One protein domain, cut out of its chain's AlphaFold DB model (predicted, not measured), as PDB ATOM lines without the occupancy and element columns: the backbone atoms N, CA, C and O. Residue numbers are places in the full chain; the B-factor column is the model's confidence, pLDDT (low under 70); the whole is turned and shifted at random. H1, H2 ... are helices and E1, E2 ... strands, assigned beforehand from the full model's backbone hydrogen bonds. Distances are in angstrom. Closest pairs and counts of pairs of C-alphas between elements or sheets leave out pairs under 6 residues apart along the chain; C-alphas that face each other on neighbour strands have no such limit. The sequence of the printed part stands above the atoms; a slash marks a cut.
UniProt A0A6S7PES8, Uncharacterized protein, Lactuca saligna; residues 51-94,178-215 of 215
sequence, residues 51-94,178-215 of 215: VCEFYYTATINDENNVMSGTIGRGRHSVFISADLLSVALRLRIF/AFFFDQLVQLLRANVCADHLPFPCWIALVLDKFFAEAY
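This is residues 51 to 94 and 178 to 215 of the 215 residues of an uncharacterized protein of Lactuca saligna (UniProt A0A6S7PES8). A small wall of three strands, E1, E2 and E3, has helix H3 lying slantwise over one face, while short H1 sits beside the strands at the sheet's level. H2 follows E3 directly and meets both H3 and H4; H4, the longest helix by residues, only grazes the sheet. The printed part has 82 residues with four named helices and three named strands, in the order H1 E1 E2 E3 H2 H3 H4. The sheet's order is E1 - E2 - E3, all antiparallel, and the class is mixed, helices and strands. The whole is compact, with a radius of gyration of the C-alphas of 12.4 A and spans of 37 by 30 by 25 A.

Begin at the sheet: E1, residues 59 to 61, E2, residues 66 to 71, and E3, residues 76 to 81, form a meander, each strand the antiparallel neighbour of the one before. In the hairpin E1 and E2, find N 59 and O 68 within hydrogen-bond range at 2.7 A; in the hairpin E2 and E3, N 67 and O 80 at 2.8 A. H3, residues 178 to 190, makes two layers with the sheet, a helix on one face: its height over the sheet is 9.6 A, and it lies over E1, E2 and E3, slantwise at 48 degrees to E1 on the local plane. The closest C-alphas of H3 and E3 are those of Phe 181 and Ser 81, 6.7 A apart, and the closest of H3 and E1 are those of Val 185 and Ile 60, 7.2 A apart. H1, residues 51 to 57, stands at the sheet's level with a height of 3.2 A; its closest C-alpha pair with E2 is Thr 57 and Gly 69, 4.9 A. H2, residues 82 to 88, touches H3 through residues 178 to 181 alone, closest at the C-alphas of Ala 82 and Ala 178, 4.6 A. H2 also touches H4, residues 201 to 214, through residues 205 to 209 of H4 alone; the closest C-alphas are those of Ala 88 and Val 206, 5.6 A. H3 and H4 are apart. Every O i to N i+4 pair is within hydrogen-bond range in H1, H2 and H3; in H4, 9 of 10 are.

Find C-alpha 51 at (-24.471, 41.495, 53.836), where H1 begins; it runs 10.0 A. E1 is 6.7 A long, E2 16.3 A, E3 16.6 A and H2 9.9 A. Find C-alpha 178 at (-17.231, 32.876, 36.882); from there H3 runs 18.2 A. H4 runs 20.7 A and ends at C-alpha 214, at (-15.487, 30.636, 61.595).

The C-alphas farthest apart are those of Phe 94 and Asp 195, 38.0 A. Residues 95 to 177 are not printed, and C-alphas 94 and 178 are 12.4 A apart across the cut. Of the links printed whole, H3 to H4 is short and the others are tight. The mean pLDDT of the printed part is 81.6; look for values under 70 at residue 94, residues 191 to 198 and residues 210 to 215.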
ATOM      1  N   VAL A  51     -24.320  41.414  55.293       83.31
ATOM      2  CA  VAL A  51     -24.471  41.495  53.836       83.31
ATOM      3  C   VAL A  51     -24.361  42.945  53.377       83.31
ATOM      4  O   VAL A  51     -23.607  43.244  52.454       83.31
ATOM      5  N   CYS A  52     -25.107  43.852  54.012       84.44
ATOM      6  CA  CYS A  52     -25.081  45.265  53.661       84.44
ATOM      7  C   CYS A  52     -23.680  45.845  53.851       84.44
ATOM      8  O   CYS A  52     -23.163  46.507  52.956       84.44
ATOM      9  N   GLU A  53     -23.056  45.567  54.993       86.88
ATOM     10  CA  GLU A  53     -21.697  45.986  55.310       86.88
ATOM     11  C   GLU A  53     -20.696  45.492  54.266       86.88
ATOM     12  O   GLU A  53     -19.915  46.297  53.754       86.88
ATOM     13  N   PHE A  54     -20.773  44.212  53.890       87.38
ATOM     14  CA  PHE A  54     -19.934  43.639  52.848       87.38
ATOM     15  C   PHE A  54     -20.076  44.432  51.553       87.38
ATOM     16  O   PHE A  54     -19.078  44.896  51.020       87.38
ATOM     17  N   TYR A  55     -21.302  44.671  51.081       87.00
ATOM     18  CA  TYR A  55     -21.533  45.447  49.862       87.00
ATOM     19  C   TYR A  55     -21.023  46.892  49.949       87.00
ATOM     20  O   TYR A  55     -20.467  47.393  48.975       87.00
ATOM     21  N   TYR A  56     -21.189  47.566  51.090       87.56
ATOM     22  CA  TYR A  56     -20.724  48.947  51.272       87.56
ATOM     23  C   TYR A  56     -19.202  49.076  51.352       87.56
ATOM     24  O   TYR A  56     -18.661  50.143  51.069       87.56
ATOM     25  N   THR A  57     -18.523  48.012  51.765       90.75
ATOM     26  CA  THR A  57     -17.065  47.976  51.919       90.75
ATOM     27  C   THR A  57     -16.380  47.195  50.805       90.75
ATOM     28  O   THR A  57     -15.151  47.147  50.765       90.75
ATOM     29  N   ALA A  58     -17.159  46.605  49.894       91.94
ATOM     30  CA  ALA A  58     -16.645  45.769  48.834       91.94
ATOM     31  C   ALA A  58     -15.801  46.581  47.842       91.94
ATOM     32  O   ALA A  58     -16.207  47.625  47.332       91.94
ATOM     33  N   THR A  59     -14.632  46.046  47.521       93.31
ATOM     34  CA  THR A  59     -13.721  46.516  46.482       93.31
ATOM     35  C   THR A  59     -13.440  45.369  45.522       93.31
ATOM     36  O   THR A  59     -13.496  44.198  45.901       93.31
ATOM     37  N   ILE A  60     -13.179  45.692  44.256       94.88
ATOM     38  CA  ILE A  60     -12.883  44.703  43.215       94.88
ATOM     39  C   ILE A  60     -11.403  44.814  42.871       94.88
ATOM     40  O   ILE A  60     -10.931  45.894  42.519       94.88
ATOM     41  N   ASN A  61     -10.689  43.698  42.964       94.94
ATOM     42  CA  ASN A  61      -9.344  43.542  42.437       94.94
ATOM     43  C   ASN A  61      -9.428  42.824  41.082       94.94
ATOM     44  O   ASN A  61      -9.589  41.603  41.033       94.94
ATOM     45  N   ASP A  62      -9.325  43.599  40.001       93.62
ATOM     46  CA  ASP A  62      -9.413  43.103  38.623       93.62
ATOM     47  C   ASP A  62      -8.248  42.181  38.234       93.62
ATOM     48  O   ASP A  62      -8.439  41.269  37.436       93.62
ATOM     49  N   GLU A  63      -7.058  42.373  38.811       93.94
ATOM     50  CA  GLU A  63      -5.880  41.553  38.493       93.94
ATOM     51  C   GLU A  63      -6.057  40.110  38.967       93.94
ATOM     52  O   GLU A  63      -5.676  39.167  38.278       93.94
ATOM     53  N   ASN A  64      -6.665  39.946  40.143       90.38
ATOM     54  CA  ASN A  64      -6.850  38.641  40.773       90.38
ATOM     55  C   ASN A  64      -8.264  38.078  40.596       90.38
ATOM     56  O   ASN A  64      -8.533  36.975  41.063       90.38
ATOM     57  N   ASN A  65      -9.172  38.824  39.960       92.12
ATOM     58  CA  ASN A  65     -10.590  38.484  39.847       92.12
ATOM     59  C   ASN A  65     -11.233  38.154  41.214       92.12
ATOM     60  O   ASN A  65     -11.925  37.149  41.390       92.12
ATOM     61  N   VAL A  66     -10.939  38.992  42.213       93.44
ATOM     62  CA  VAL A  66     -11.377  38.825  43.607       93.44
ATOM     63  C   VAL A  66     -12.116  40.076  44.056       93.44
ATOM     64  O   VAL A  66     -11.658  41.198  43.852       93.44
ATOM     65  N   MET A  67     -13.247  39.882  44.722       92.25
ATOM     66  CA  MET A  67     -13.972  40.928  45.429       92.25
ATOM     67  C   MET A  67     -13.707  40.787  46.926       92.25
ATOM     68  O   MET A  67     -13.895  39.710  47.487       92.25
ATOM     69  N   SER A  68     -13.283  41.855  47.588       92.75
ATOM     70  CA  SER A  68     -13.004  41.864  49.026       92.75
ATOM     71  C   SER A  68     -13.876  42.885  49.737       92.75
ATOM     72  O   SER A  68     -14.075  43.969  49.214       92.75
ATOM     73  N   GLY A  69     -14.368  42.572  50.930       90.62
ATOM     74  CA  GLY A  69     -15.135  43.491  51.773       90.62
ATOM     75  C   GLY A  69     -14.974  43.138  53.245       90.62
ATOM     76  O   GLY A  69     -14.206  42.240  53.593       90.62
ATOM     77  N   THR A  70     -15.696  43.825  54.123       88.88
ATOM     78  CA  THR A  70     -15.681  43.553  55.564       88.88
ATOM     79  C   THR A  70     -17.071  43.282  56.116       88.88
ATOM     80  O   THR A  70     -18.067  43.782  55.600       88.88
ATOM     81  N   ILE A  71     -17.121  42.501  57.191       84.69
ATOM     82  CA  ILE A  71     -18.335  42.188  57.946       84.69
ATOM     83  C   ILE A  71     -18.077  42.293  59.455       84.69
ATOM     84  O   ILE A  71     -16.930  42.281  59.926       84.69
ATOM     85  N   GLY A  72     -19.157  42.330  60.235       85.69
ATOM     86  CA  GLY A  72     -19.078  42.322  61.693       85.69
ATOM     87  C   GLY A  72     -18.518  43.629  62.251       85.69
ATOM     88  O   GLY A  72     -17.787  43.612  63.242       85.69
ATOM     89  N   ARG A  73     -18.860  44.760  61.625       86.81
ATOM     90  CA  ARG A  73     -18.376  46.114  61.938       86.81
ATOM     91  C   ARG A  73     -16.871  46.273  61.696       86.81
ATOM     92  O   ARG A  73     -16.154  46.793  62.550       86.81
ATOM     93  N   GLY A  74     -16.395  45.791  60.554       86.88
ATOM     94  CA  GLY A  74     -15.015  45.896  60.088       86.88
ATOM     95  C   GLY A  74     -14.061  44.886  60.721       86.88
ATOM     96  O   GLY A  74     -12.851  45.018  60.563       86.88
ATOM     97  N   ARG A  75     -14.573  43.909  61.479       85.25
ATOM     98  CA  ARG A  75     -13.740  42.960  62.236       85.25
ATOM     99  C   ARG A  75     -13.216  41.810  61.392       85.25
ATOM    100  O   ARG A  75     -12.154  41.279  61.702       85.25
ATOM    101  N   HIS A  76     -13.955  41.420  60.359       82.81
ATOM    102  CA  HIS A  76     -13.603  40.285  59.518       82.81
ATOM    103  C   HIS A  76     -13.537  40.725  58.062       82.81
ATOM    104  O   HIS A  76     -14.470  41.356  57.565       82.81
ATOM    105  N   SER A  77     -12.447  40.367  57.388       87.12
ATOM    106  CA  SER A  77     -12.302  40.541  55.944       87.12
ATOM    107  C   SER A  77     -12.850  39.316  55.220       87.12
ATOM    108  O   SER A  77     -12.494  38.186  55.553       87.12
ATOM    109  N   VAL A  78     -13.694  39.542  54.220       87.44
ATOM    110  CA  VAL A  78     -14.296  38.509  53.370       87.44
ATOM    111  C   VAL A  78     -13.758  38.673  51.960       87.44
ATOM    112  O   VAL A  78     -13.709  39.787  51.441       87.44
ATOM    113  N   PHE A  79     -13.394  37.559  51.333       90.25
ATOM    114  CA  PHE A  79     -12.921  37.510  49.955       90.25
ATOM    115  C   PHE A  79     -13.826  36.574  49.166       90.25
ATOM    116  O   PHE A  79     -14.071  35.447  49.589       90.25
ATOM    117  N   ILE A  80     -14.326  37.043  48.028       89.31
ATOM    118  CA  ILE A  80     -15.162  36.282  47.108       89.31
ATOM    119  C   ILE A  80     -14.440  36.196  45.766       89.31
ATOM    120  O   ILE A  80     -14.046  37.219  45.214       89.31
ATOM    121  N   SER A  81     -14.279  34.984  45.239       91.50
ATOM    122  CA  SER A  81     -13.756  34.712  43.895       91.50
ATOM    123  C   SER A  81     -14.682  33.753  43.146       91.50
ATOM    124  O   SER A  81     -15.522  33.087  43.759       91.50
ATOM    125  N   ALA A  82     -14.518  33.652  41.826       91.06
ATOM    126  CA  ALA A  82     -15.242  32.686  40.999       91.06
ATOM    127  C   ALA A  82     -15.070  31.234  41.491       91.06
ATOM    128  O   ALA A  82     -16.056  30.508  41.634       91.06
ATOM    129  N   ASP A  83     -13.842  30.833  41.831       89.38
ATOM    130  CA  ASP A  83     -13.534  29.486  42.330       89.38
ATOM    131  C   ASP A  83     -14.252  29.185  43.640       89.38
ATOM    132  O   ASP A  83     -14.860  28.129  43.823       89.38
ATOM    133  N   LEU A  84     -14.224  30.144  44.558       86.75
ATOM    134  CA  LEU A  84     -14.908  30.020  45.827       86.75
ATOM    135  C   LEU A  84     -16.423  29.902  45.634       86.75
ATOM    136  O   LEU A  84     -17.043  29.077  46.301       86.75
ATOM    137  N   LEU A  85     -17.020  30.684  44.725       86.88
ATOM    138  CA  LEU A  85     -18.438  30.541  44.386       86.88
ATOM    139  C   LEU A  85     -18.732  29.137  43.852       86.88
ATOM    140  O   LEU A  85     -19.703  28.516  44.287       86.88
ATOM    141  N   SER A  86     -17.871  28.601  42.984       87.69
ATOM    142  CA  SER A  86     -17.988  27.226  42.492       87.69
ATOM    143  C   SER A  86     -17.979  26.206  43.631       87.69
ATOM    144  O   SER A  86     -18.863  25.349  43.704       87.69
ATOM    145  N   VAL A  87     -17.041  26.323  44.573       85.44
ATOM    146  CA  VAL A  87     -16.934  25.405  45.718       85.44
ATOM    147  C   VAL A  87     -18.109  25.571  46.691       85.44
ATOM    148  O   VAL A  87     -18.657  24.577  47.175       85.44
ATOM    149  N   ALA A  88     -18.511  26.803  47.002       83.75
ATOM    150  CA  ALA A  88     -19.604  27.098  47.929       83.75
ATOM    151  C   ALA A  88     -20.949  26.585  47.401       83.75
ATOM    152  O   ALA A  88     -21.699  25.938  48.131       83.75
ATOM    153  N   LEU A  89     -21.214  26.787  46.111       82.75
ATOM    154  CA  LEU A  89     -22.446  26.357  45.450       82.75
ATOM    155  C   LEU A  89     -22.395  24.903  44.962       82.75
ATOM    156  O   LEU A  89     -23.343  24.434  44.332       82.75
ATOM    157  N   ARG A  90     -21.306  24.176  45.260       86.50
ATOM    158  CA  ARG A  90     -21.067  22.793  44.815       86.50
ATOM    159  C   ARG A  90     -21.238  22.639  43.300       86.50
ATOM    160  O   ARG A  90     -21.740  21.622  42.814       86.50
ATOM    161  N   LEU A  91     -20.835  23.665  42.552       83.06
ATOM    162  CA  LEU A  91     -20.855  23.658  41.100       83.06
ATOM    163  C   LEU A  91     -19.739  22.734  40.629       83.06
ATOM    164  O   LEU A  91     -18.576  22.877  41.002       83.06
ATOM    165  N   ARG A  92     -20.102  21.743  39.820       78.50
ATOM    166  CA  ARG A  92     -19.113  20.878  39.185       78.50
ATOM    167  C   ARG A  92     -18.376  21.692  38.125       78.50
ATOM    168  O   ARG A  92     -19.001  22.185  37.189       78.50
ATOM    169  N   ILE A  93     -17.062  21.795  38.278       74.69
ATOM    170  CA  ILE A  93     -16.175  22.387  37.281       74.69
ATOM    171  C   ILE A  93     -16.061  21.372  36.141       74.69
ATOM    172  O   ILE A  93     -15.596  20.248  36.338       74.69
ATOM    173  N   PHE A  94     -16.566  21.738  34.966       68.69
ATOM    174  CA  PHE A  94     -16.539  20.892  33.780       68.69
ATOM    175  C   PHE A  94     -15.781  21.604  32.669       68.69
ATOM    176  O   PHE A  94     -16.328  22.501  32.035       68.69
ATOM    177  N   ALA A 178     -17.658  31.663  37.575       91.75
ATOM    178  CA  ALA A 178     -17.231  32.876  36.882       91.75
ATOM    179  C   ALA A 178     -18.430  33.729  36.451       91.75
ATOM    180  O   ALA A 178     -18.472  34.925  36.721       91.75
ATOM    181  N   PHE A 179     -19.463  33.110  35.876       91.88
ATOM    182  CA  PHE A 179     -20.647  33.830  35.415       91.88
ATOM    183  C   PHE A 179     -21.396  34.551  36.551       91.88
ATOM    184  O   PHE A 179     -21.859  35.681  36.379       91.88
ATOM    185  N   PHE A 180     -21.514  33.927  37.726       90.44
ATOM    186  CA  PHE A 180     -22.135  34.553  38.899       90.44
ATOM    187  C   PHE A 180     -21.236  35.625  39.517       90.44
ATOM    188  O   PHE A 180     -21.740  36.658  39.964       90.44
ATOM    189  N   PHE A 181     -19.918  35.411  39.504       91.25
ATOM    190  CA  PHE A 181     -18.949  36.403  39.953       91.25
ATOM    191  C   PHE A 181     -19.005  37.674  39.098       91.25
ATOM    192  O   PHE A 181     -19.165  38.770  39.635       91.25
ATOM    193  N   ASP A 182     -18.986  37.533  37.774       91.94
ATOM    194  CA  ASP A 182     -19.067  38.655  36.837       91.94
ATOM    195  C   ASP A 182     -20.352  39.460  37.033       91.94
ATOM    196  O   ASP A 182     -20.338  40.694  37.035       91.94
ATOM    197  N   GLN A 183     -21.475  38.772  37.255       88.88
ATOM    198  CA  GLN A 183     -22.745  39.428  37.551       88.88
ATOM    199  C   GLN A 183     -22.676  40.237  38.853       88.88
ATOM    200  O   GLN A 183     -23.218  41.341  38.926       88.88
ATOM    201  N   LEU A 184     -22.010  39.714  39.882       86.94
ATOM    202  CA  LEU A 184     -21.833  40.394  41.162       86.94
ATOM    203  C   LEU A 184     -20.940  41.632  41.032       86.94
ATOM    204  O   LEU A 184     -21.289  42.696  41.545       86.94
ATOM    205  N   VAL A 185     -19.853  41.525  40.271       90.62
ATOM    206  CA  VAL A 185     -18.968  42.643  39.921       90.62
ATOM    207  C   VAL A 185     -19.731  43.734  39.170       90.62
ATOM    208  O   VAL A 185     -19.630  44.911  39.521       90.62
ATOM    209  N   GLN A 186     -20.532  43.367  38.164       88.69
ATOM    210  CA  GLN A 186     -21.362  44.318  37.417       88.69
ATOM    211  C   GLN A 186     -22.357  45.034  38.325       88.69
ATOM    212  O   GLN A 186     -22.515  46.251  38.228       88.69
ATOM    213  N   LEU A 187     -23.009  44.291  39.219       83.19
ATOM    214  CA  LEU A 187     -23.935  44.853  40.189       83.19
ATOM    215  C   LEU A 187     -23.224  45.839  41.112       83.19
ATOM    216  O   LEU A 187     -23.683  46.968  41.226       83.19
ATOM    217  N   LEU A 188     -22.089  45.471  41.707       85.62
ATOM    218  CA  LEU A 188     -21.353  46.355  42.611       85.62
ATOM    219  C   LEU A 188     -20.897  47.643  41.907       85.62
ATOM    220  O   LEU A 188     -21.087  48.736  42.435       85.62
ATOM    221  N   ARG A 189     -20.380  47.527  40.678       88.19
ATOM    222  CA  ARG A 189     -19.974  48.676  39.850       88.19
ATOM    223  C   ARG A 189     -21.138  49.578  39.461       88.19
ATOM    224  O   ARG A 189     -20.959  50.786  39.357       88.19
ATOM    225  N   ALA A 190     -22.318  49.013  39.226       83.12
ATOM    226  CA  ALA A 190     -23.512  49.785  38.904       83.12
ATOM    227  C   ALA A 190     -24.121  50.465  40.142       83.12
ATOM    228  O   ALA A 190     -24.801  51.482  40.010       83.12
ATOM    229  N   ASN A 191     -23.889  49.922  41.341       69.38
ATOM    230  CA  ASN A 191     -24.624  50.278  42.553       69.38
ATOM    231  C   ASN A 191     -23.953  51.345  43.431       69.38
ATOM    232  O   ASN A 191     -24.173  51.368  44.640       69.38
ATOM    233  N   VAL A 192     -23.190  52.266  42.836       55.72
ATOM    234  CA  VAL A 192     -22.405  53.298  43.551       55.72
ATOM    235  C   VAL A 192     -23.268  54.234  44.428       55.72
ATOM    236  O   VAL A 192     -22.722  54.934  45.273       55.72
ATOM    237  N   CYS A 193     -24.605  54.240  44.287       52.94
ATOM    238  CA  CYS A 193     -25.491  55.168  45.010       52.94
ATOM    239  C   CYS A 193     -26.956  54.695  45.195       52.94
ATOM    240  O   CYS A 193     -27.861  55.527  45.214       52.94
ATOM    241  N   ALA A 194     -27.253  53.393  45.274       54.81
ATOM    242  CA  ALA A 194     -28.655  52.958  45.360       54.81
ATOM    243  C   ALA A 194     -29.147  52.744  46.800       54.81
ATOM    244  O   ALA A 194     -28.503  52.066  47.596       54.81
ATOM    245  N   ASP A 195     -30.379  53.187  47.071       63.16
ATOM    246  CA  ASP A 195     -31.167  52.862  48.275       63.16
ATOM    247  C   ASP A 195     -31.444  51.350  48.445       63.16
ATOM    248  O   ASP A 195     -32.086  50.915  49.406       63.16
ATOM    249  N   HIS A 196     -31.035  50.534  47.469       66.75
ATOM    250  CA  HIS A 196     -31.305  49.108  47.387       66.75
ATOM    251  C   HIS A 196     -30.023  48.359  47.022       66.75
ATOM    252  O   HIS A 196     -29.426  48.599  45.972       66.75
ATOM    253  N   LEU A 197     -29.623  47.415  47.871       66.44
ATOM    254  CA  LEU A 197     -28.543  46.483  47.573       66.44
ATOM    255  C   LEU A 197     -29.119  45.253  46.862       66.44
ATOM    256  O   LEU A 197     -30.113  44.692  47.332       66.44
ATOM    257  N   PRO A 198     -28.547  44.824  45.726       66.00
ATOM    258  CA  PRO A 198     -28.947  43.571  45.114       66.00
ATOM    259  C   PRO A 198     -28.566  42.435  46.061       66.00
ATOM    260  O   PRO A 198     -27.404  42.307  46.422       66.00
ATOM    261  N   PHE A 199     -29.537  41.610  46.457       72.88
ATOM    262  CA  PHE A 199     -29.287  40.455  47.318       72.88
ATOM    263  C   PHE A 199     -29.665  39.142  46.622       72.88
ATOM    264  O   PHE A 199     -30.791  38.658  46.764       72.88
ATOM    265  N   PRO A 200     -28.763  38.555  45.822       71.81
ATOM    266  CA  PRO A 200     -28.970  37.211  45.313       71.81
ATOM    267  C   PRO A 200     -29.024  36.217  46.479       71.81
ATOM    268  O   PRO A 200     -28.122  36.196  47.315       71.81
ATOM    269  N   CYS A 201     -30.038  35.347  46.509       74.25
ATOM    270  CA  CYS A 201     -30.193  34.352  47.580       74.25
ATOM    271  C   CYS A 201     -28.959  33.445  47.731       74.25
ATOM    272  O   CYS A 201     -28.656  32.980  48.825       74.25
ATOM    273  N   TRP A 202     -28.218  33.215  46.646       76.75
ATOM    274  CA  TRP A 202     -27.005  32.404  46.669       76.75
ATOM    275  C   TRP A 202     -25.819  33.078  47.376       76.75
ATOM    276  O   TRP A 202     -24.939  32.365  47.846       76.75
ATOM    277  N   ILE A 203     -25.798  34.407  47.544       77.38
ATOM    278  CA  ILE A 203     -24.781  35.070  48.381       77.38
ATOM    279  C   ILE A 203     -24.977  34.720  49.850       77.38
ATOM    280  O   ILE A 203     -23.993  34.525  50.558       77.38
ATOM    281  N   ALA A 204     -26.229  34.573  50.293       76.38
ATOM    282  CA  ALA A 204     -26.524  34.083  51.635       76.38
ATOM    283  C   ALA A 204     -25.837  32.736  51.880       76.38
ATOM    284  O   ALA A 204     -25.189  32.568  52.899       76.38
ATOM    285  N   LEU A 205     -25.916  31.817  50.909       76.75
ATOM    286  CA  LEU A 205     -25.302  30.487  50.999       76.75
ATOM    287  C   LEU A 205     -23.773  30.553  51.074       76.75
ATOM    288  O   LEU A 205     -23.151  29.769  51.784       76.75
ATOM    289  N   VAL A 206     -23.162  31.482  50.334       77.44
ATOM    290  CA  VAL A 206     -21.709  31.691  50.357       77.44
ATOM    291  C   VAL A 206     -21.282  32.213  51.724       77.44
ATOM    292  O   VAL A 206     -20.372  31.654  52.327       77.44
ATOM    293  N   LEU A 207     -21.957  33.245  52.230       76.44
ATOM    294  CA  LEU A 207     -21.651  33.836  53.530       76.44
ATOM    295  C   LEU A 207     -21.923  32.861  54.679       76.44
ATOM    296  O   LEU A 207     -21.090  32.748  55.568       76.44
ATOM    297  N   ASP A 208     -23.029  32.120  54.636       74.81
ATOM    298  CA  ASP A 208     -23.378  31.092  55.624       74.81
ATOM    299  C   ASP A 208     -22.281  30.029  55.730       74.81
ATOM    300  O   ASP A 208     -21.855  29.679  56.826       74.81
ATOM    301  N   LYS A 209     -21.721  29.600  54.591       71.31
ATOM    302  CA  LYS A 209     -20.574  28.689  54.582       71.31
ATOM    303  C   LYS A 209     -19.350  29.282  55.290       71.31
ATOM    304  O   LYS A 209     -18.699  28.574  56.048       71.31
ATOM    305  N   PHE A 210     -19.052  30.565  55.081       67.19
ATOM    306  CA  PHE A 210     -17.951  31.229  55.788       67.19
ATOM    307  C   PHE A 210     -18.197  31.364  57.284       67.19
ATOM    308  O   PHE A 210     -17.271  31.192  58.071       67.19
ATOM    309  N   PHE A 211     -19.427  31.675  57.685       67.19
ATOM    310  CA  PHE A 211     -19.773  31.774  59.098       67.19
ATOM    311  C   PHE A 211     -19.700  30.415  59.787       67.19
ATOM    312  O   PHE A 211     -19.154  30.332  60.880       67.19
ATOM    313  N   ALA A 212     -20.173  29.353  59.136       66.44
ATOM    314  CA  ALA A 212     -20.105  27.997  59.670       66.44
ATOM    315  C   ALA A 212     -18.664  27.489  59.863       66.44
ATOM    316  O   ALA A 212     -18.443  26.615  60.690       66.44
ATOM    317  N   GLU A 213     -17.690  28.006  59.108       58.78
ATOM    318  CA  GLU A 213     -16.271  27.649  59.255       58.78
ATOM    319  C   GLU A 213     -15.529  28.534  60.280       58.78
ATOM    320  O   GLU A 213     -14.428  28.188  60.708       58.78
ATOM    321  N   ALA A 214     -16.105  29.675  60.678       54.41
ATOM    322  CA  ALA A 214     -15.487  30.636  61.595       54.41
ATOM    323  C   ALA A 214     -15.814  30.395  63.084       54.41
ATOM    324  O   ALA A 214     -15.163  30.997  63.945       54.41
ATOM    325  N   TYR A 215     -16.800  29.545  63.378       48.53
ATOM    326  CA  TYR A 215     -17.275  29.190  64.721       48.53
ATOM    327  C   TYR A 215     -17.204  27.680  64.946       48.53
ATOM    328  O   TYR A 215     -16.913  27.288  66.100       48.53
TER     329      TYR A 215